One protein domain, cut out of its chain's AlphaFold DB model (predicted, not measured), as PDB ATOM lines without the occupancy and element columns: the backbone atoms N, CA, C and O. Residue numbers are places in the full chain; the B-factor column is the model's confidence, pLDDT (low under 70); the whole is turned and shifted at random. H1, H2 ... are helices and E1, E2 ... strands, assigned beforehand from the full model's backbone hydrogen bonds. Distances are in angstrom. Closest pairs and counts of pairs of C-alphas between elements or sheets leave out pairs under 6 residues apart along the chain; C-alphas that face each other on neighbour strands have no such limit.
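This is residues 92 to 254 of the 272 residues of an uncharacterized protein of Pseudomonas saponiphila (UniProt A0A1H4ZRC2). Two small three-stranded sheets stand with their edge strands E4 and E5 side by side but not paired, and together they make an open trough round two helices, with H4 in the middle and H1 packed beside it over E2 and E3. The small helices H2 and H3 lie beyond one end of this body, and the short helices H5, H6 and H7 gather at the opposite end, so the outline is elongated, 52 by 32 by 31 A. The printed part has 163 residues with seven named helices and six named strands, along the chain E1 H1 E2 E3 E4 H2 H3 E5 H4 E6 H5 H6 H7. The sheets have the orders E5 E1 E6 and E2 E3 E4, both antiparallel, and the class is mixed, helices and strands. The whole is compact, with a radius of gyration of the C-alphas of 16.1 A.

E1, residues 92 to 99, begins at C-alpha 92 (20.918, 23.345, 73.063) and is 21.3 A long. H1, residues 102 to 119, is the longest helix, 25.5 A. E2, residues 124 to 129, E3, residues 132 to 137, and E4, residues 140 to 146, are 16.9 A, 17.2 A and 20.6 A long. H2 holds residues 149 to 154 and H3 residues 157 to 166, which begins at C-alpha 157 (-8.078, 21.892, 58.074). E5, residues 180 to 185, is 17.0 A, H4, residues 191 to 204, is 20.2 A, and E6, residues 208 to 213, is 17.2 A. H5, residues 227 to 230, and H6, residues 234 to 238, are short; H7, residues 241 to 248, ends at C-alpha 248 (25.335, 3.291, 90.875).

E1 is the inner strand of its sheet; N 95 and O 182 of E5 are 2.8 A apart, and N 94 and O 212 of E6 are also 2.8 A apart, within hydrogen-bond range. E5, H4 and E6 form a split strand-helix-strand unit, two strands running the same way with E1 between them, and its crossover is right-handed. H4 is on this sheet at a height of 9.5 A. E2, E3 and E4 form a meander, each strand the antiparallel neighbour of the one before, in two hairpins; N 127 and O 134 are 2.9 A apart, and N 135 and O 142 are 2.8 A apart. H1 and H4 are on the same face of that sheet, at heights of 9.8 A and 12.0 A. H1 and H4 touch, closest at the C-alphas of Gly 108 and Phe 198, 4.5 A, at a steep tilt of 40 degrees, opposite ways. The closest C-alphas of E4 and E5 are those of Val 142 and Phe 184, 6.2 A apart. H1 only just touches H7, with residues 118 to 119 alone and 3 pairs of C-alphas within 8 A; the closest are those of Leu 119 and Leu 245, 6.2 A. H2 and H3 are close but not clearly touching, with the C-alphas of Trp 152 and Lys 160 7.4 A apart. H6 and H7 are also close but not clearly touching, with those of Tyr 236 and Leu 242 6.5 A apart, and so are H5 and H7, with those of Val 230 and Leu 243 7.4 A apart. H1, H2, H3, H4, H6 and H7 have every O i to N i+4 pair within hydrogen-bond range, and H5 is too short for such a pair.

The two C-alphas farthest apart are those of Ala 157 and Pro 240, 52.0 A. The printed part has no cut. The links H3 to E5 and E6 to H5 are long, with 13 residues each; the other links are tight. Residues 173 to 174 in the first pair parallel with residues 145 to 146 of E4, and residues 225 to 226 in the second with residues 252 to 253. The mean pLDDT of the printed part is 82.4, and it is under 70 at residues 186 to 188, 214 to 237, 249 to 250 and 252 to 254.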
ATOM      1  N   GLY A  92      21.720  24.532  72.855       79.94
ATOM      2  CA  GLY A  92      20.918  23.345  73.063       79.94
ATOM      3  C   GLY A  92      21.107  22.256  72.028       79.94
ATOM      4  O   GLY A  92      21.998  22.288  71.176       79.94
ATOM      5  N   VAL A  93      20.235  21.261  72.141       82.69
ATOM      6  CA  VAL A  93      20.153  20.127  71.225       82.69
ATOM      7  C   VAL A  93      18.848  20.218  70.450       82.69
ATOM      8  O   VAL A  93      17.771  20.409  71.014       82.69
ATOM      9  N   TYR A  94      18.968  20.054  69.138       85.00
ATOM     10  CA  TYR A  94      17.868  19.984  68.188       85.00
ATOM     11  C   TYR A  94      17.711  18.537  67.757       85.00
ATOM     12  O   TYR A  94      18.629  17.958  67.167       85.00
ATOM     13  N   VAL A  95      16.557  17.963  68.068       88.00
ATOM     14  CA  VAL A  95      16.188  16.593  67.735       88.00
ATOM     15  C   VAL A  95      15.136  16.622  66.639       88.00
ATOM     16  O   VAL A  95      14.107  17.275  66.787       88.00
ATOM     17  N   GLN A  96      15.367  15.896  65.551       89.75
ATOM     18  CA  GLN A  96      14.396  15.742  64.473       89.75
ATOM     19  C   GLN A  96      13.959  14.283  64.385       89.75
ATOM     20  O   GLN A  96      14.718  13.417  63.941       89.75
ATOM     21  N   PHE A  97      12.721  14.018  64.788       91.25
ATOM     22  CA  PHE A  97      12.078  12.715  64.663       91.25
ATOM     23  C   PHE A  97      11.439  12.583  63.283       91.25
ATOM     24  O   PHE A  97      10.628  13.418  62.877       91.25
ATOM     25  N   SER A  98      11.777  11.509  62.567       89.19
ATOM     26  CA  SER A  98      11.047  11.144  61.343       89.19
ATOM     27  C   SER A  98       9.703  10.503  61.683       89.19
ATOM     28  O   SER A  98       8.684  10.817  61.076       89.19
ATOM     29  N   GLU A  99       9.710   9.646  62.697       92.06
ATOM     30  CA  GLU A  99       8.554   9.002  63.303       92.06
ATOM     31  C   GLU A  99       8.908   8.636  64.747       92.06
ATOM     32  O   GLU A  99      10.085   8.468  65.086       92.06
ATOM     33  N   LEU A 100       7.886   8.524  65.590       94.44
ATOM     34  CA  LEU A 100       8.027   8.054  66.963       94.44
ATOM     35  C   LEU A 100       6.720   7.372  67.376       94.44
ATOM     36  O   LEU A 100       5.699   8.040  67.549       94.44
ATOM     37  N   SER A 101       6.727   6.045  67.504       95.38
ATOM     38  CA  SER A 101       5.537   5.288  67.916       95.38
ATOM     39  C   SER A 101       5.190   5.541  69.388       95.38
ATOM     40  O   SER A 101       6.010   6.052  70.155       95.38
ATOM     41  N   ASP A 102       3.964   5.204  69.790       95.31
ATOM     42  CA  ASP A 102       3.537   5.357  71.188       95.31
ATOM     43  C   ASP A 102       4.347   4.440  72.111       95.31
ATOM     44  O   ASP A 102       4.752   4.852  73.195       95.31
ATOM     45  N   GLU A 103       4.688   3.234  71.654       96.19
ATOM     46  CA  GLU A 103       5.533   2.295  72.395       96.19
ATOM     47  C   GLU A 103       6.955   2.832  72.578       96.19
ATOM     48  O   GLU A 103       7.543   2.680  73.649       96.19
ATOM     49  N   GLN A 104       7.511   3.484  71.552       95.94
ATOM     50  CA  GLN A 104       8.841   4.095  71.618       95.94
ATOM     51  C   GLN A 104       8.862   5.277  72.590       95.94
ATOM     52  O   GLN A 104       9.778   5.384  73.410       95.94
ATOM     53  N   LEU A 105       7.839   6.136  72.541       95.88
ATOM     54  CA  LEU A 105       7.676   7.237  73.488       95.88
ATOM     55  C   LEU A 105       7.507   6.714  74.921       95.88
ATOM     56  O   LEU A 105       8.203   7.175  75.825       95.88
ATOM     57  N   ALA A 106       6.640   5.719  75.120       96.25
ATOM     58  CA  ALA A 106       6.393   5.100  76.418       96.25
ATOM     59  C   ALA A 106       7.658   4.444  76.993       96.25
ATOM     60  O   ALA A 106       7.923   4.574  78.188       96.25
ATOM     61  N   ALA A 107       8.479   3.796  76.158       94.19
ATOM     62  CA  ALA A 107       9.776   3.264  76.575       94.19
ATOM     63  C   ALA A 107      10.695   4.383  77.094       94.19
ATOM     64  O   ALA A 107      11.250   4.268  78.189       94.19
ATOM     65  N   GLY A 108      10.778   5.498  76.362       93.81
ATOM     66  CA  GLY A 108      11.498   6.697  76.791       93.81
ATOM     67  C   GLY A 108      10.994   7.268  78.118       93.81
ATOM     68  O   GLY A 108      11.793   7.537  79.017       93.81
ATOM     69  N   ILE A 109       9.677   7.438  78.266       96.25
ATOM     70  CA  ILE A 109       9.049   7.964  79.491       96.25
ATOM     71  C   ILE A 109       9.305   7.031  80.678       96.25
ATOM     72  O   ILE A 109       9.683   7.495  81.755       96.25
ATOM     73  N   ARG A 110       9.184   5.716  80.489       94.69
ATOM     74  CA  ARG A 110       9.523   4.733  81.525       94.69
ATOM     75  C   ARG A 110      10.979   4.882  81.957       94.69
ATOM     76  O   ARG A 110      11.259   4.925  83.154       94.69
ATOM     77  N   ARG A 111      11.905   5.039  81.004       91.19
ATOM     78  CA  ARG A 111      13.317   5.266  81.331       91.19
ATOM     79  C   ARG A 111      13.532   6.567  82.098       91.19
ATOM     80  O   ARG A 111      14.323   6.586  83.037       91.19
ATOM     81  N   LEU A 112      12.822   7.639  81.747       92.44
ATOM     82  CA  LEU A 112      12.847   8.891  82.508       92.44
ATOM     83  C   LEU A 112      12.407   8.693  83.957       92.44
ATOM     84  O   LEU A 112      13.068   9.193  84.864       92.44
ATOM     85  N   GLN A 113      11.321   7.953  84.179       94.00
ATOM     86  CA  GLN A 113      10.813   7.652  85.518       94.00
ATOM     87  C   GLN A 113      11.808   6.811  86.331       94.00
ATOM     88  O   GLN A 113      12.055   7.125  87.495       94.00
ATOM     89  N   GLU A 114      12.428   5.796  85.719       90.81
ATOM     90  CA  GLU A 114      13.488   4.991  86.346       90.81
ATOM     91  C   GLU A 114      14.683   5.855  86.763       90.81
ATOM     92  O   GLU A 114      15.146   5.766  87.900       90.81
ATOM     93  N   VAL A 115      15.158   6.727  85.868       88.69
ATOM     94  CA  VAL A 115      16.264   7.652  86.154       88.69
ATOM     95  C   VAL A 115      15.884   8.645  87.246       88.69
ATOM     96  O   VAL A 115      16.693   8.933  88.125       88.69
ATOM     97  N   HIS A 116      14.650   9.140  87.241       91.69
ATOM     98  CA  HIS A 116      14.157  10.041  88.276       91.69
ATOM     99  C   HIS A 116      14.133   9.392  89.656       91.69
ATOM    100  O   HIS A 116      14.646   9.979  90.609       91.69
ATOM    101  N   ALA A 117      13.623   8.164  89.744       90.31
ATOM    102  CA  ALA A 117      13.639   7.388  90.975       90.31
ATOM    103  C   ALA A 117      15.070   7.077  91.441       90.31
ATOM    104  O   ALA A 117      15.368   7.217  92.626       90.31
ATOM    105  N   ALA A 118      15.962   6.701  90.520       86.12
ATOM    106  CA  ALA A 118      17.335   6.308  90.835       86.12
ATOM    107  C   ALA A 118      18.206   7.483  91.310       86.12
ATOM    108  O   ALA A 118      18.970   7.340  92.261       86.12
ATOM    109  N   LEU A 119      18.072   8.658  90.686       85.06
ATOM    110  CA  LEU A 119      18.822   9.851  91.088       85.06
ATOM    111  C   LEU A 119      18.301  10.468  92.395       85.06
ATOM    112  O   LEU A 119      19.054  11.164  93.070       85.06
ATOM    113  N   GLY A 120      17.028  10.246  92.750       82.38
ATOM    114  CA  GLY A 120      16.454  10.666  94.039       82.38
ATOM    115  C   GLY A 120      16.475  12.181  94.295       82.38
ATOM    116  O   GLY A 120      16.436  12.623  95.446       82.38
ATOM    117  N   ARG A 121      16.567  12.988  93.233       83.75
ATOM    118  CA  ARG A 121      16.764  14.439  93.301       83.75
ATOM    119  C   ARG A 121      15.466  15.194  93.561       83.75
ATOM    120  O   ARG A 121      14.527  15.118  92.779       83.75
ATOM    121  N   LYS A 122      15.437  15.968  94.650       84.44
ATOM    122  CA  LYS A 122      14.268  16.769  95.067       84.44
ATOM    123  C   LYS A 122      14.129  18.093  94.309       84.44
ATOM    124  O   LYS A 122      13.056  18.688  94.311       84.44
ATOM    125  N   ASP A 123      15.214  18.561  93.706       86.38
ATOM    126  CA  ASP A 123      15.309  19.783  92.902       86.38
ATOM    127  C   ASP A 123      14.871  19.582  91.443       86.38
ATOM    128  O   ASP A 123      14.796  20.546  90.680       86.38
ATOM    129  N   VAL A 124      14.558  18.343  91.055       90.19
ATOM    130  CA  VAL A 124      13.991  18.004  89.750       90.19
ATOM    131  C   VAL A 124      12.539  17.590  89.945       90.19
ATOM    132  O   VAL A 124      12.226  16.770  90.804       90.19
ATOM    133  N   ARG A 125      11.635  18.138  89.137       93.62
ATOM    134  CA  ARG A 125      10.242  17.691  89.041       93.62
ATOM    135  C   ARG A 125      10.034  16.998  87.706       93.62
ATOM    136  O   ARG A 125      10.405  17.551  86.676       93.62
ATOM    137  N   LEU A 126       9.421  15.821  87.743       95.12
ATOM    138  CA  LEU A 126       8.996  15.076  86.563       95.12
ATOM    139  C   LEU A 126       7.470  14.941  86.584       95.12
ATOM    140  O   LEU A 126       6.915  14.318  87.490       95.12
ATOM    141  N   ALA A 127       6.802  15.511  85.586       95.81
ATOM    142  CA  ALA A 127       5.389  15.286  85.301       95.81
ATOM    143  C   ALA A 127       5.266  14.434  84.035       95.81
ATOM    144  O   ALA A 127       5.964  14.681  83.055       95.81
ATOM    145  N   VAL A 128       4.399  13.423  84.054       96.44
ATOM    146  CA  VAL A 128       4.230  12.476  82.941       96.44
ATOM    147  C   VAL A 128       2.756  12.239  82.639       96.44
ATOM    148  O   VAL A 128       1.920  12.231  83.545       96.44
ATOM    149  N   THR A 129       2.459  12.010  81.366       94.44
ATOM    150  CA  THR A 129       1.194  11.460  80.869       94.44
ATOM    151  C   THR A 129       1.503  10.313  79.905       94.44
ATOM    152  O   THR A 129       2.668  10.026  79.632       94.44
ATOM    153  N   ASP A 130       0.471   9.681  79.348       89.38
ATOM    154  CA  ASP A 130       0.641   8.602  78.365       89.38
ATOM    155  C   ASP A 130       1.358   9.065  77.083       89.38
ATOM    156  O   ASP A 130       2.004   8.273  76.403       89.38
ATOM    157  N   ASN A 131       1.270  10.358  76.756       93.62
ATOM    158  CA  ASN A 131       1.777  10.945  75.517       93.62
ATOM    159  C   ASN A 131       2.720  12.141  75.728       93.62
ATOM    160  O   ASN A 131       3.061  12.830  74.765       93.62
ATOM    161  N   SER A 132       3.133  12.439  76.961       95.75
ATOM    162  CA  SER A 132       3.995  13.591  77.231       95.75
ATOM    163  C   SER A 132       4.817  13.439  78.505       95.75
ATOM    164  O   SER A 132       4.472  12.681  79.412       95.75
ATOM    165  N   PHE A 133       5.893  14.216  78.591       96.38
ATOM    166  CA  PHE A 133       6.564  14.486  79.855       96.38
ATOM    167  C   PHE A 133       6.983  15.952  79.946       96.38
ATOM    168  O   PHE A 133       7.227  16.613  78.934       96.38
ATOM    169  N   GLU A 134       7.130  16.431  81.176       95.25
ATOM    170  CA  GLU A 134       7.747  17.708  81.511       95.25
ATOM    171  C   GLU A 134       8.751  17.514  82.653       95.25
ATOM    172  O   GLU A 134       8.438  16.925  83.691       95.25
ATOM    173  N   LEU A 135       9.967  18.008  82.443       93.38
ATOM    174  CA  LEU A 135      11.066  18.015  83.398       93.38
ATOM    175  C   LEU A 135      11.389  19.452  83.771       93.38
ATOM    176  O   LEU A 135      11.738  20.234  82.894       93.38
ATOM    177  N   ALA A 136      11.349  19.784  85.057       91.25
ATOM    178  CA  ALA A 136      11.678  21.123  85.532       91.25
ATOM    179  C   ALA A 136      12.717  21.091  86.654       91.25
ATOM    180  O   ALA A 136      12.624  20.276  87.574       91.25
ATOM    181  N   SER A 137      13.693  21.996  86.601       88.50
ATOM    182  CA  SER A 137      14.693  22.198  87.652       88.50
ATOM    183  C   SER A 137      15.224  23.628  87.612       88.50
ATOM    184  O   SER A 137      15.505  24.149  86.537       88.50
ATOM    185  N   ASN A 138      15.340  24.273  88.777       80.56
ATOM    186  CA  ASN A 138      15.951  25.602  88.948       80.56
ATOM    187  C   ASN A 138      15.484  26.677  87.943       80.56
ATOM    188  O   ASN A 138      16.279  27.471  87.455       80.56
ATOM    189  N   GLY A 139      14.183  26.711  87.633       77.81
ATOM    190  CA  GLY A 139      13.590  27.691  86.711       77.81
ATOM    191  C   GLY A 139      13.656  27.311  85.228       77.81
ATOM    192  O   GLY A 139      12.961  27.932  84.428       77.81
ATOM    193  N   ALA A 140      14.397  26.263  84.861       82.69
ATOM    194  CA  ALA A 140      14.352  25.660  83.534       82.69
ATOM    195  C   ALA A 140      13.265  24.575  83.467       82.69
ATOM    196  O   ALA A 140      13.076  23.819  84.425       82.69
ATOM    197  N   SER A 141      12.568  24.479  82.331       87.75
ATOM    198  CA  SER A 141      11.629  23.392  82.031       87.75
ATOM    199  C   SER A 141      11.829  22.891  80.603       87.75
ATOM    200  O   SER A 141      12.043  23.679  79.681       87.75
ATOM    201  N   VAL A 142      11.767  21.573  80.430       90.25
ATOM    202  CA  VAL A 142      11.827  20.892  79.139       90.25
ATOM    203  C   VAL A 142      10.628  19.970  79.020       90.25
ATOM    204  O   VAL A 142      10.399  19.112  79.872       90.25
ATOM    205  N   LYS A 143       9.888  20.122  77.924       92.69
ATOM    206  CA  LYS A 143       8.681  19.356  77.642       92.69
ATOM    207  C   LYS A 143       8.760  18.719  76.264       92.69
ATOM    208  O   LYS A 143       9.243  19.347  75.320       92.69
ATOM    209  N   VAL A 144       8.225  17.509  76.154       93.75
ATOM    210  CA  VAL A 144       7.806  16.940  74.872       93.75
ATOM    211  C   VAL A 144       6.395  16.378  75.008       93.75
ATOM    212  O   VAL A 144       6.053  15.762  76.018       93.75
ATOM    213  N   CYS A 145       5.570  16.603  73.998       94.94
ATOM    214  CA  CYS A 145       4.215  16.089  73.888       94.94
ATOM    215  C   CYS A 145       4.027  15.499  72.496       94.94
ATOM    216  O   CYS A 145       4.388  16.129  71.505       94.94
ATOM    217  N   LYS A 146       3.449  14.309  72.402       95.69
ATOM    218  CA  LYS A 146       2.994  13.733  71.142       95.69
ATOM    219  C   LYS A 146       1.482  13.884  71.063       95.69
ATOM    220  O   LYS A 146       0.765  13.389  71.931       95.69
ATOM    221  N   LEU A 147       0.994  14.565  70.030       94.69
ATOM    222  CA  LEU A 147      -0.448  14.718  69.852       94.69
ATOM    223  C   LEU A 147      -1.136  13.376  69.651       94.69
ATOM    224  O   LEU A 147      -0.656  12.511  68.922       94.69
ATOM    225  N   THR A 148      -2.317  13.246  70.233       93.62
ATOM    226  CA  THR A 148      -3.221  12.144  69.923       93.62
ATOM    227  C   THR A 148      -3.890  12.359  68.565       93.62
ATOM    228  O   THR A 148      -4.043  13.488  68.083       93.62
ATOM    229  N   GLN A 149      -4.359  11.271  67.946       93.69
ATOM    230  CA  GLN A 149      -5.129  11.364  66.701       93.69
ATOM    231  C   GLN A 149      -6.416  12.183  66.893       93.69
ATOM    232  O   GLN A 149      -6.787  12.963  66.023       93.69
ATOM    233  N   GLN A 150      -7.053  12.069  68.062       93.69
ATOM    234  CA  GLN A 150      -8.258  12.824  68.397       93.69
ATOM    235  C   GLN A 150      -8.002  14.338  68.442       93.69
ATOM    236  O   GLN A 150      -8.778  15.112  67.876       93.69
ATOM    237  N   GLU A 151      -6.916  14.770  69.091       93.44
ATOM    238  CA  GLU A 151      -6.529  16.185  69.128       93.44
ATOM    239  C   GLU A 151      -6.241  16.701  67.721       93.44
ATOM    240  O   GLU A 151      -6.741  17.760  67.342       93.44
ATOM    241  N   TRP A 152      -5.505  15.931  66.920       93.25
ATOM    242  CA  TRP A 152      -5.219  16.283  65.534       93.25
ATOM    243  C   TRP A 152      -6.484  16.423  64.689       93.25
ATOM    244  O   TRP A 152      -6.662  17.423  63.993       93.25
ATOM    245  N   ASP A 153      -7.406  15.468  64.779       93.38
ATOM    246  CA  ASP A 153      -8.637  15.481  63.992       93.38
ATOM    247  C   ASP A 153      -9.518  16.688  64.329       93.38
ATOM    248  O   ASP A 153     -10.134  17.259  63.422       93.38
ATOM    249  N   SER A 154      -9.487  17.142  65.586       93.38
ATOM    250  CA  SER A 154     -10.189  18.342  66.051       93.38
ATOM    251  C   SER A 154      -9.607  19.662  65.522       93.38
ATOM    252  O   SER A 154     -10.278  20.697  65.579       93.38
ATOM    253  N   MET A 155      -8.385  19.655  64.975       93.25
ATOM    254  CA  MET A 155      -7.752  20.866  64.450       93.25
ATOM    255  C   MET A 155      -8.404  21.348  63.141       93.25
ATOM    256  O   MET A 155      -8.819  20.533  62.306       93.25
ATOM    257  N   PRO A 156      -8.433  22.673  62.887       94.19
ATOM    258  CA  PRO A 156      -8.880  23.223  61.609       94.19
ATOM    259  C   PRO A 156      -8.076  22.671  60.424       94.19
ATOM    260  O   PRO A 156      -6.858  22.522  60.519       94.19
ATOM    261  N   ALA A 157      -8.726  22.443  59.276       90.69
ATOM    262  CA  ALA A 157      -8.078  21.892  58.074       90.69
ATOM    263  C   ALA A 157      -6.812  22.670  57.669       90.69
ATOM    264  O   ALA A 157      -5.746  22.089  57.516       90.69
ATOM    265  N   ARG A 158      -6.894  24.008  57.651       87.62
ATOM    266  CA  ARG A 158      -5.757  24.878  57.322       87.62
ATOM    267  C   ARG A 158      -4.564  24.716  58.275       87.62
ATOM    268  O   ARG A 158      -3.427  24.905  57.854       87.62
ATOM    269  N   ALA A 159      -4.812  24.412  59.549       86.31
ATOM    270  CA  ALA A 159      -3.751  24.170  60.523       86.31
ATOM    271  C   ALA A 159      -3.099  22.801  60.283       86.31
ATOM    272  O   ALA A 159      -1.875  22.707  60.270       86.31
ATOM    273  N   LYS A 160      -3.908  21.770  60.005       88.19
ATOM    274  CA  LYS A 160      -3.420  20.431  59.650       88.19
ATOM    275  C   LYS A 160      -2.529  20.451  58.412       88.19
ATOM    276  O   LYS A 160      -1.453  19.863  58.453       88.19
ATOM    277  N   ASP A 161      -2.934  21.173  57.369       84.31
ATOM    278  CA  ASP A 161      -2.127  21.340  56.155       84.31
ATOM    279  C   ASP A 161      -0.788  22.017  56.493       84.31
ATOM    280  O   ASP A 161       0.284  21.495  56.197       84.31
ATOM    281  N   LEU A 162      -0.838  23.138  57.225       83.00
ATOM    282  CA  LEU A 162       0.349  23.905  57.605       83.00
ATOM    283  C   LEU A 162       1.353  23.090  58.436       83.00
ATOM    284  O   LEU A 162       2.557  23.137  58.178       83.00
ATOM    285  N   PHE A 163       0.872  22.380  59.457       86.69
ATOM    286  CA  PHE A 163       1.713  21.596  60.362       86.69
ATOM    287  C   PHE A 163       2.170  20.283  59.725       86.69
ATOM    288  O   PHE A 163       3.295  19.844  59.969       86.69
ATOM    289  N   GLY A 164       1.332  19.677  58.881       79.69
ATOM    290  CA  GLY A 164       1.655  18.473  58.123       79.69
ATOM    291  C   GLY A 164       2.792  18.700  57.129       79.69
ATOM    292  O   GLY A 164       3.697  17.863  57.058       79.69
ATOM    293  N   ASP A 165       2.783  19.848  56.445       77.25
ATOM    294  CA  ASP A 165       3.828  20.263  55.503       77.25
ATOM    295  C   ASP A 165       5.142  20.594  56.215       77.25
ATOM    296  O   ASP A 165       6.221  20.193  55.778       77.25
ATOM    297  N   ARG A 166       5.066  21.314  57.341       74.06
ATOM    298  CA  ARG A 166       6.250  21.726  58.116       74.06
ATOM    299  C   ARG A 166       6.810  20.623  59.008       74.06
ATOM    300  O   ARG A 166       7.908  20.783  59.530       74.06
ATOM    301  N   LYS A 167       6.043  19.549  59.224       78.25
ATOM    302  CA  LYS A 167       6.299  18.529  60.252       78.25
ATOM    303  C   LYS A 167       6.580  19.149  61.624       78.25
ATOM    304  O   LYS A 167       7.423  18.668  62.361       78.25
ATOM    305  N   SER A 168       5.916  20.251  61.960       78.06
ATOM    306  CA  SER A 168       6.197  20.999  63.187       78.06
ATOM    307  C   SER A 168       4.975  21.807  63.591       78.06
ATOM    308  O   SER A 168       4.376  22.479  62.747       78.06
ATOM    309  N   ILE A 169       4.640  21.762  64.879       81.81
ATOM    310  CA  ILE A 169       3.599  22.600  65.493       81.81
ATOM    311  C   ILE A 169       4.275  23.694  66.310       81.81
ATOM    312  O   ILE A 169       4.118  24.878  66.024       81.81
ATOM    313  N   ASP A 170       5.100  23.272  67.261       84.50
ATOM    314  CA  ASP A 170       5.974  24.100  68.080       84.50
ATOM    315  C   ASP A 170       7.229  23.289  68.451       84.50
ATOM    316  O   ASP A 170       7.408  22.169  67.974       84.50
ATOM    317  N   SER A 171       8.107  23.848  69.286       80.12
ATOM    318  CA  SER A 171       9.381  23.233  69.676       80.12
ATOM    319  C   SER A 171       9.266  22.119  70.722       80.12
ATOM    320  O   SER A 171      10.295  21.639  71.191       80.12
ATOM    321  N   SER A 172       8.052  21.751  71.133       88.31
ATOM    322  CA  SER A 172       7.739  20.772  72.183       88.31
ATOM    323  C   SER A 172       6.659  19.760  71.784       88.31
ATOM    324  O   SER A 172       6.469  18.774  72.491       88.31
ATOM    325  N   THR A 173       5.965  19.970  70.664       92.19
ATOM    326  CA  THR A 173       4.809  19.170  70.254       92.19
ATOM    327  C   THR A 173       5.080  18.434  68.942       92.19
ATOM    328  O   THR A 173       5.215  19.042  67.878       92.19
ATOM    329  N   LEU A 174       5.105  17.104  69.016       93.25
ATOM    330  CA  LEU A 174       5.219  16.191  67.883       93.25
ATOM    331  C   LEU A 174       3.841  15.894  67.278       93.25
ATOM    332  O   LEU A 174       2.820  15.870  67.973       93.25
ATOM    333  N   LEU A 175       3.823  15.615  65.973       93.75
ATOM    334  CA  LEU A 175       2.621  15.158  65.268       93.75
ATOM    335  C   LEU A 175       2.136  13.795  65.804       93.75
ATOM    336  O   LEU A 175       2.913  13.085  66.443       93.75
ATOM    337  N   PRO A 176       0.907  13.347  65.473       93.56
ATOM    338  CA  PRO A 176       0.428  12.017  65.870       93.56
ATOM    339  C   PRO A 176       1.284  10.848  65.380       93.56
ATOM    340  O   PRO A 176       1.366   9.813  66.034       93.56
ATOM    341  N   SER A 177       1.991  11.008  64.260       92.56
ATOM    342  CA  SER A 177       2.975  10.019  63.796       92.56
ATOM    343  C   SER A 177       4.279  10.027  64.609       92.56
ATOM    344  O   SER A 177       5.174   9.223  64.361       92.56
ATOM    345  N   GLY A 178       4.434  10.980  65.529       91.81
ATOM    346  CA  GLY A 178       5.669  11.255  66.254       91.81
ATOM    347  C   GLY A 178       6.704  12.041  65.448       91.81
ATOM    348  O   GLY A 178       7.786  12.322  65.949       91.81
ATOM    349  N   ALA A 179       6.382  12.408  64.206       91.75
ATOM    350  CA  ALA A 179       7.253  13.236  63.387       91.75
ATOM    351  C   ALA A 179       7.316  14.659  63.951       91.75
ATOM    352  O   ALA A 179       6.277  15.261  64.243       91.75
ATOM    353  N   GLY A 180       8.523  15.207  64.034       89.81
ATOM    354  CA  GLY A 180       8.715  16.631  64.239       89.81
ATOM    355  C   GLY A 180      10.043  17.028  64.849       89.81
ATOM    356  O   GLY A 180      10.921  16.196  65.079       89.81
ATOM    357  N   ASN A 181      10.180  18.331  65.063       88.31
ATOM    358  CA  ASN A 181      11.366  18.930  65.649       88.31
ATOM    359  C   ASN A 181      11.121  19.203  67.131       88.31
ATOM    360  O   ASN A 181      10.091  19.750  67.519       88.31
ATOM    361  N   TRP A 182      12.093  18.841  67.951       89.12
ATOM    362  CA  TRP A 182      12.104  19.093  69.379       89.12
ATOM    363  C   TRP A 182      13.415  19.776  69.741       89.12
ATOM    364  O   TRP A 182      14.484  19.358  69.294       89.12
ATOM    365  N   TRP A 183      13.342  20.837  70.534       87.06
ATOM    366  CA  TRP A 183      14.525  21.536  71.021       87.06
ATOM    367  C   TRP A 183      14.485  21.645  72.534       87.06
ATOM    368  O   TRP A 183      13.440  21.913  73.129       87.06
ATOM    369  N   PHE A 184      15.652  21.485  73.141       85.06
ATOM    370  CA  PHE A 184      15.862  21.779  74.544       85.06
ATOM    371  C   PHE A 184      17.223  22.438  74.742       85.06
ATOM    372  O   PHE A 184      18.213  22.058  74.111       85.06
ATOM    373  N   GLY A 185      17.265  23.427  75.634       78.19
ATOM    374  CA  GLY A 185      18.508  24.075  76.029       78.19
ATOM    375  C   GLY A 185      19.386  23.111  76.820       78.19
ATOM    376  O   GLY A 185      18.922  22.473  77.765       78.19
ATOM    377  N   THR A 186      20.660  23.020  76.453       69.81
ATOM    378  CA  THR A 186      21.678  22.299  77.218       69.81
ATOM    379  C   THR A 186      22.362  23.312  78.108       69.81
ATOM    380  O   THR A 186      23.468  23.768  77.830       69.81
ATOM    381  N   GLN A 187      21.694  23.690  79.195       62.25
ATOM    382  CA  GLN A 187      22.244  24.636  80.173       62.25
ATOM    383  C   GLN A 187      23.354  24.012  81.032       62.25
ATOM    384  O   GLN A 187      23.653  24.508  82.111       62.25
ATOM    385  N   SER A 188      23.954  22.901  80.581       60.44
ATOM    386  CA  SER A 188      24.919  22.118  81.350       60.44
ATOM    387  C   SER A 188      24.383  21.841  82.754       60.44
ATOM    388  O   SER A 188      25.057  22.104  83.749       60.44
ATOM    389  N   GLY A 189      23.154  21.327  82.826       71.31
ATOM    390  CA  GLY A 189      22.457  21.043  84.076       71.31
ATOM    391  C   GLY A 189      22.064  19.577  84.207       71.31
ATOM    392  O   GLY A 189      22.154  18.789  83.266       71.31
ATOM    393  N   VAL A 190      21.553  19.215  85.383       78.94
ATOM    394  CA  VAL A 190      21.117  17.842  85.684       78.94
ATOM    395  C   VAL A 190      19.998  17.351  84.755       78.94
ATOM    396  O   VAL A 190      19.881  16.150  84.526       78.94
ATOM    397  N   LEU A 191      19.205  18.268  84.177       86.12
ATOM    398  CA  LEU A 191      18.159  17.949  83.200       86.12
ATOM    399  C   LEU A 191      18.714  17.230  81.968       86.12
ATOM    400  O   LEU A 191      18.037  16.352  81.434       86.12
ATOM    401  N   ASP A 192      19.961  17.508  81.579       81.44
ATOM    402  CA  ASP A 192      20.606  16.823  80.465       81.44
ATOM    403  C   ASP A 192      20.592  15.307  80.706       81.44
ATOM    404  O   ASP A 192      20.248  14.563  79.794       81.44
ATOM    405  N   ILE A 193      20.843  14.841  81.939       81.62
ATOM    406  CA  ILE A 193      20.826  13.415  82.326       81.62
ATOM    407  C   ILE A 193      19.546  12.708  81.938       81.62
ATOM    408  O   ILE A 193      19.576  11.647  81.306       81.62
ATOM    409  N   TYR A 194      18.433  13.335  82.263       87.75
ATOM    410  CA  TYR A 194      17.118  12.822  81.949       87.75
ATOM    411  C   TYR A 194      16.898  12.774  80.438       87.75
ATOM    412  O   TYR A 194      16.536  11.730  79.896       87.75
ATOM    413  N   LEU A 195      17.194  13.867  79.735       88.81
ATOM    414  CA  LEU A 195      16.957  13.987  78.296       88.81
ATOM    415  C   LEU A 195      17.823  13.009  77.490       88.81
ATOM    416  O   LEU A 195      17.345  12.403  76.529       88.81
ATOM    417  N   ARG A 196      19.066  12.766  77.921       83.31
ATOM    418  CA  ARG A 196      19.933  11.746  77.309       83.31
ATOM    419  C   ARG A 196      19.396  10.340  77.528       83.31
ATOM    420  O   ARG A 196      19.409   9.535  76.599       83.31
ATOM    421  N   ALA A 197      18.936  10.038  78.740       84.62
ATOM    422  CA  ALA A 197      18.371   8.733  79.058       84.62
ATOM    423  C   ALA A 197      17.082   8.464  78.268       84.62
ATOM    424  O   ALA A 197      16.920   7.367  77.735       84.62
ATOM    425  N   PHE A 198      16.224   9.478  78.129       91.31
ATOM    426  CA  PHE A 198      15.038   9.434  77.276       91.31
ATOM    427  C   PHE A 198      15.402   9.100  75.827       91.31
ATOM    428  O   PHE A 198      14.957   8.083  75.299       91.31
ATOM    429  N   LEU A 199      16.252   9.920  75.198       89.75
ATOM    430  CA  LEU A 199      16.641   9.744  73.795       89.75
ATOM    431  C   LEU A 199      17.334   8.400  73.547       89.75
ATOM    432  O   LEU A 199      17.136   7.791  72.495       89.75
ATOM    433  N   GLY A 200      18.129   7.926  74.508       85.50
ATOM    434  CA  GLY A 200      18.789   6.632  74.397       85.50
ATOM    435  C   GLY A 200      17.822   5.457  74.419       85.50
ATOM    436  O   GLY A 200      17.952   4.554  73.593       85.50
ATOM    437  N   GLU A 201      16.814   5.484  75.289       89.06
ATOM    438  CA  GLU A 201      15.822   4.406  75.326       89.06
ATOM    439  C   GLU A 201      14.869   4.455  74.133       89.06
ATOM    440  O   GLU A 201      14.568   3.420  73.545       89.06
ATOM    441  N   VAL A 202      14.467   5.651  73.708       92.25
ATOM    442  CA  VAL A 202      13.682   5.841  72.482       92.25
ATOM    443  C   VAL A 202      14.417   5.255  71.269       92.25
ATOM    444  O   VAL A 202      13.820   4.549  70.452       92.25
ATOM    445  N   TRP A 203      15.733   5.466  71.174       88.81
ATOM    446  CA  TRP A 203      16.555   4.837  70.141       88.81
ATOM    447  C   TRP A 203      16.622   3.308  70.277       88.81
ATOM    448  O   TRP A 203      16.511   2.599  69.274       88.81
ATOM    449  N   ASN A 204      16.794   2.781  71.494       87.12
ATOM    450  CA  ASN A 204      16.812   1.332  71.746       87.12
ATOM    451  C   ASN A 204      15.482   0.666  71.370       87.12
ATOM    452  O   ASN A 204      15.482  -0.448  70.848       87.12
ATOM    453  N   ALA A 205      14.368   1.373  71.561       89.81
ATOM    454  CA  ALA A 205      13.036   0.968  71.122       89.81
ATOM    455  C   ALA A 205      12.838   1.063  69.590       89.81
ATOM    456  O   ALA A 205      11.772   0.728  69.074       89.81
ATOM    457  N   GLY A 206      13.861   1.489  68.842       89.75
ATOM    458  CA  GLY A 206      13.894   1.466  67.381       89.75
ATOM    459  C   GLY A 206      13.541   2.785  66.701       89.75
ATOM    460  O   GLY A 206      13.488   2.812  65.470       89.75
ATOM    461  N   ALA A 207      13.333   3.871  67.451       90.69
ATOM    462  CA  ALA A 207      13.033   5.169  66.856       90.69
ATOM    463  C   ALA A 207      14.201   5.685  66.001       90.69
ATOM    464  O   ALA A 207      15.380   5.422  66.276       90.69
ATOM    465  N   ARG A 208      13.876   6.458  64.961       87.94
ATOM    466  CA  ARG A 208      14.853   7.067  64.051       87.94
ATOM    467  C   ARG A 208      14.749   8.584  64.110       87.94
ATOM    468  O   ARG A 208      13.764   9.177  63.674       87.94
ATOM    469  N   PHE A 209      15.802   9.200  64.631       89.56
ATOM    470  CA  PHE A 209      15.923  10.646  64.737       89.56
ATOM    471  C   PHE A 209      17.370  11.094  64.541       89.56
ATOM    472  O   PHE A 209      18.311  10.315  64.731       89.56
ATOM    473  N   THR A 210      17.547  12.357  64.175       87.44
ATOM    474  CA  THR A 210      18.841  13.044  64.224       87.44
ATOM    475  C   THR A 210      18.871  13.962  65.439       87.44
ATOM    476  O   THR A 210      17.832  14.445  65.882       87.44
ATOM    477  N   ALA A 211      20.052  14.169  66.017       83.56
ATOM    478  CA  ALA A 211      20.245  15.067  67.148       83.56
ATOM    479  C   ALA A 211      21.549  15.851  66.953       83.56
ATOM    480  O   ALA A 211      22.624  15.255  66.839       83.56
ATOM    481  N   SER A 212      21.443  17.178  66.887       78.44
ATOM    482  CA  SER A 212      22.561  18.090  66.612       78.44
ATOM    483  C   SER A 212      22.588  19.241  67.612       78.44
ATOM    484  O   SER A 212      21.536  19.767  67.973       78.44
ATOM    485  N   GLY A 213      23.779  19.610  68.081       74.25
ATOM    486  CA  GLY A 213      23.994  20.770  68.947       74.25
ATOM    487  C   GLY A 213      24.529  21.987  68.192       74.25
ATOM    488  O   GLY A 213      25.007  21.876  67.064       74.25
ATOM    489  N   ASP A 214      24.491  23.151  68.837       67.19
ATOM    490  CA  ASP A 214      24.933  24.433  68.258       67.19
ATOM    491  C   ASP A 214      26.415  24.507  67.872       67.19
ATOM    492  O   ASP A 214      26.767  25.197  66.921       67.19
ATOM    493  N   PHE A 215      27.283  23.768  68.565       58.16
ATOM    494  CA  PHE A 215      28.740  23.826  68.391       58.16
ATOM    495  C   PHE A 215      29.317  22.622  67.633       58.16
ATOM    496  O   PHE A 215      30.317  22.044  68.058       58.16
ATOM    497  N   ASN A 216      28.685  22.191  66.534       49.25
ATOM    498  CA  ASN A 216      29.073  20.970  65.798       49.25
ATOM    499  C   ASN A 216      29.110  19.705  66.678       49.25
ATOM    500  O   ASN A 216      29.786  18.723  66.364       49.25
ATOM    501  N   TRP A 217      28.387  19.717  67.800       48.62
ATOM    502  CA  TRP A 217      28.284  18.557  68.669       48.62
ATOM    503  C   TRP A 217      27.263  17.580  68.079       48.62
ATOM    504  O   TRP A 217      26.081  17.894  67.953       48.62
ATOM    505  N   GLU A 218      27.717  16.379  67.729       53.84
ATOM    506  CA  GLU A 218      26.840  15.246  67.435       53.84
ATOM    507  C   GLU A 218      26.515  14.466  68.710       53.84
ATOM    508  O   GLU A 218      27.401  14.064  69.474       53.84
ATOM    509  N   PHE A 219      25.229  14.213  68.924       58.25
ATOM    510  CA  PHE A 219      24.750  13.515  70.105       58.25
ATOM    511  C   PHE A 219      24.688  11.998  69.858       58.25
ATOM    512  O   PHE A 219      23.911  11.518  69.032       58.25
ATOM    513  N   GLN A 220      25.491  11.213  70.586       59.44
ATOM    514  CA  GLN A 220      25.425   9.749  70.526       59.44
ATOM    515  C   GLN A 220      24.369   9.214  71.500       59.44
ATOM    516  O   GLN A 220      24.586   9.142  72.704       59.44
ATOM    517  N   HIS A 221      23.229   8.786  70.966       59.69
ATOM    518  CA  HIS A 221      22.073   8.294  71.726       59.69
ATOM    519  C   HIS A 221      22.293   6.922  72.398       59.69
ATOM    520  O   HIS A 221      21.613   6.605  73.363       59.69
ATOM    521  N   LYS A 222      23.235   6.081  71.938       53.84
ATOM    522  CA  LYS A 222      23.351   4.681  72.414       53.84
ATOM    523  C   LYS A 222      23.768   4.528  73.882       53.84
ATOM    524  O   LYS A 222      23.515   3.479  74.468       53.84
ATOM    525  N   LYS A 223      24.458   5.512  74.458       61.56
ATOM    526  CA  LYS A 223      24.891   5.502  75.861       61.56
ATOM    527  C   LYS A 223      24.708   6.917  76.405       61.56
ATOM    528  O   LYS A 223      25.317   7.827  75.847       61.56
ATOM    529  N   PRO A 224      23.886   7.130  77.446       54.22
ATOM    530  CA  PRO A 224      23.512   8.481  77.847       54.22
ATOM    531  C   PRO A 224      24.727   9.295  78.313       54.22
ATOM    532  O   PRO A 224      24.778  10.491  78.041       54.22
ATOM    533  N   PHE A 225      25.742   8.654  78.909       62.41
ATOM    534  CA  PHE A 225      26.947   9.331  79.388       62.41
ATOM    535  C   PHE A 225      28.236   8.553  79.140       62.41
ATOM    536  O   PHE A 225      28.322   7.359  79.417       62.41
ATOM    537  N   ASP A 226      29.260   9.273  78.682       63.00
ATOM    538  CA  ASP A 226      30.662   8.864  78.772       63.00
ATOM    539  C   ASP A 226      31.278   9.497  80.034       63.00
ATOM    540  O   ASP A 226      31.004  10.662  80.335       63.00
ATOM    541  N   VAL A 227      32.076   8.738  80.789       64.44
ATOM    542  CA  VAL A 227      32.675   9.180  82.065       64.44
ATOM    543  C   VAL A 227      33.567  10.415  81.884       64.44
ATOM    544  O   VAL A 227      33.501  11.357  82.681       64.44
ATOM    545  N   ASP A 228      34.347  10.461  80.806       62.88
ATOM    546  CA  ASP A 228      35.220  11.595  80.501       62.88
ATOM    547  C   ASP A 228      34.398  12.808  80.055       62.88
ATOM    548  O   ASP A 228      34.822  13.950  80.216       62.88
ATOM    549  N   ALA A 229      33.220  12.595  79.465       62.41
ATOM    550  CA  ALA A 229      32.304  13.686  79.138       62.41
ATOM    551  C   ALA A 229      31.640  14.256  80.399       62.41
ATOM    552  O   ALA A 229      31.595  15.474  80.542       62.41
ATOM    553  N   VAL A 230      31.180  13.401  81.320       64.06
ATOM    554  CA  VAL A 230      30.545  13.809  82.590       64.06
ATOM    555  C   VAL A 230      31.492  14.628  83.456       64.06
ATOM    556  O   VAL A 230      31.107  15.686  83.940       64.06
ATOM    557  N   SER A 231      32.738  14.178  83.611       63.53
ATOM    558  CA  SER A 231      33.736  14.862  84.448       63.53
ATOM    559  C   SER A 231      34.104  16.270  83.962       63.53
ATOM    560  O   SER A 231      34.638  17.071  84.728       63.53
ATOM    561  N   ARG A 232      33.801  16.588  82.698       62.38
ATOM    562  CA  ARG A 232      34.008  17.906  82.088       62.38
ATOM    563  C   ARG A 232      32.761  18.795  82.104       62.38
ATOM    564  O   ARG A 232      32.851  19.930  81.650       62.38
ATOM    565  N   MET A 233      31.613  18.310  82.586       65.38
ATOM    566  CA  MET A 233      30.389  19.116  82.656       65.38
ATOM    567  C   MET A 233      30.368  19.986  83.917       65.38
ATOM    568  O   MET A 233      30.732  19.526  84.997       65.38
ATOM    569  N   ASN A 234      29.886  21.226  83.792       64.06
ATOM    570  CA  ASN A 234      29.846  22.193  84.899       64.06
ATOM    571  C   ASN A 234      29.072  21.660  86.114       64.06
ATOM    572  O   ASN A 234      29.571  21.720  87.230       64.06
ATOM    573  N   TRP A 235      27.930  21.001  85.899       67.19
ATOM    574  CA  TRP A 235      27.148  20.425  86.996       67.19
ATOM    575  C   TRP A 235      27.870  19.316  87.773       67.19
ATOM    576  O   TRP A 235      27.539  19.079  88.930       67.19
ATOM    577  N   TYR A 236      28.846  18.623  87.176       65.94
ATOM    578  CA  TYR A 236      29.681  17.681  87.926       65.94
ATOM    579  C   TYR A 236      30.663  18.419  88.841       65.94
ATOM    580  O   TYR A 236      30.939  17.948  89.942       65.94
ATOM    581  N   GLN A 237      31.178  19.574  88.410       67.94
ATOM    582  CA  GLN A 237      32.007  20.422  89.267       67.94
ATOM    583  C   GLN A 237      31.185  21.000  90.426       67.94
ATOM    584  O   GLN A 237      31.677  21.044  91.553       67.94
ATOM    585  N   ASP A 238      29.929  21.368  90.159       73.12
ATOM    586  CA  ASP A 238      29.002  21.901  91.163       73.12
ATOM    587  C   ASP A 238      28.497  20.822  92.137       73.12
ATOM    588  O   ASP A 238      28.316  21.089  93.326       73.12
ATOM    589  N   ASP A 239      28.287  19.592  91.658       75.81
ATOM    590  CA  ASP A 239      27.842  18.453  92.465       75.81
ATOM    591  C   ASP A 239      28.583  17.152  92.082       75.81
ATOM    592  O   ASP A 239      28.058  16.299  91.352       75.81
ATOM    593  N   PRO A 240      29.799  16.934  92.626       74.44
ATOM    594  CA  PRO A 240      30.605  15.748  92.329       74.44
ATOM    595  C   PRO A 240      29.945  14.425  92.740       74.44
ATOM    596  O   PRO A 240      30.331  13.355  92.255       74.44
ATOM    597  N   SER A 241      28.941  14.468  93.627       76.75
ATOM    598  CA  SER A 241      28.213  13.279  94.077       76.75
ATOM    599  C   SER A 241      27.357  12.659  92.963       76.75
ATOM    600  O   SER A 241      27.109  11.447  92.980       76.75
ATOM    601  N   LEU A 242      27.000  13.444  91.938       76.56
ATOM    602  CA  LEU A 242      26.249  12.980  90.773       76.56
ATOM    603  C   LEU A 242      26.976  11.891  89.986       76.56
ATOM    604  O   LEU A 242      26.321  10.984  89.483       76.56
ATOM    605  N   LEU A 243      28.309  11.918  89.902       75.81
ATOM    606  CA  LEU A 243      29.049  10.865  89.200       75.81
ATOM    607  C   LEU A 243      28.872   9.506  89.886       75.81
ATOM    608  O   LEU A 243      28.661   8.497  89.213       75.81
ATOM    609  N   ASN A 244      28.904   9.480  91.220       74.12
ATOM    610  CA  ASN A 244      28.663   8.256  91.981       74.12
ATOM    611  C   ASN A 244      27.222   7.769  91.810       74.12
ATOM    612  O   ASN A 244      27.017   6.574  91.602       74.12
ATOM    613  N   LEU A 245      26.243   8.677  91.834       76.25
ATOM    614  CA  LEU A 245      24.838   8.341  91.585       76.25
ATOM    615  C   LEU A 245      24.627   7.785  90.173       76.25
ATOM    616  O   LEU A 245      23.971   6.757  90.009       76.25
ATOM    617  N   LEU A 246      25.225   8.410  89.156       76.75
ATOM    618  CA  LEU A 246      25.183   7.944  87.769       76.75
ATOM    619  C   LEU A 246      25.813   6.559  87.612       76.75
ATOM    620  O   LEU A 246      25.264   5.712  86.906       76.75
ATOM    621  N   ASN A 247      26.939   6.318  88.286       76.69
ATOM    622  CA  ASN A 247      27.609   5.023  88.281       76.69
ATOM    623  C   ASN A 247      26.739   3.940  88.937       76.69
ATOM    624  O   ASN A 247      26.488   2.897  88.339       76.69
ATOM    625  N   GLN A 248      26.215   4.209  90.138       73.69
ATOM    626  CA  GLN A 248      25.335   3.291  90.875       73.69
ATOM    627  C   GLN A 248      24.027   3.005  90.129       73.69
ATOM    628  O   GLN A 248      23.511   1.892  90.193       73.69
ATOM    629  N   SER A 249      23.521   3.986  89.382       68.50
ATOM    630  CA  SER A 249      22.301   3.870  88.573       68.50
ATOM    631  C   SER A 249      22.533   3.206  87.207       68.50
ATOM    632  O   SER A 249      21.596   3.092  86.414       68.50
ATOM    633  N   GLY A 250      23.770   2.801  86.888       67.31
ATOM    634  CA  GLY A 250      24.116   2.178  85.607       67.31
ATOM    635  C   GLY A 250      23.945   3.108  84.399       67.31
ATOM    636  O   GLY A 250      23.652   2.645  83.298       67.31
ATOM    637  N   LEU A 251      24.078   4.423  84.599       71.56
ATOM    638  CA  LEU A 251      23.908   5.444  83.557       71.56
ATOM    639  C   LEU A 251      25.226   5.838  82.873       71.56
ATOM    640  O   LEU A 251      25.194   6.502  81.837       71.56
ATOM    641  N   LEU A 252      26.371   5.415  83.416       69.38
ATOM    642  CA  LEU A 252      27.688   5.612  82.810       69.38
ATOM    643  C   LEU A 252      28.037   4.459  81.860       69.38
ATOM    644  O   LEU A 252      27.915   3.285  82.206       69.38
ATOM    645  N   GLY A 253      28.501   4.792  80.659       57.88
ATOM    646  CA  GLY A 253      29.061   3.831  79.716       57.88
ATOM    647  C   GLY A 253      30.530   3.512  80.005       57.88
ATOM    648  O   GLY A 253      31.282   4.360  80.472       57.88
ATOM    649  N   GLY A 254      30.969   2.296  79.659       47.59
ATOM    650  CA  GLY A 254      32.399   1.977  79.588       47.59
ATOM    651  C   GLY A 254      33.097   2.786  78.487       47.59
ATOM    652  O   GLY A 254      32.537   2.917  77.391       47.59
TER     653      GLY A 254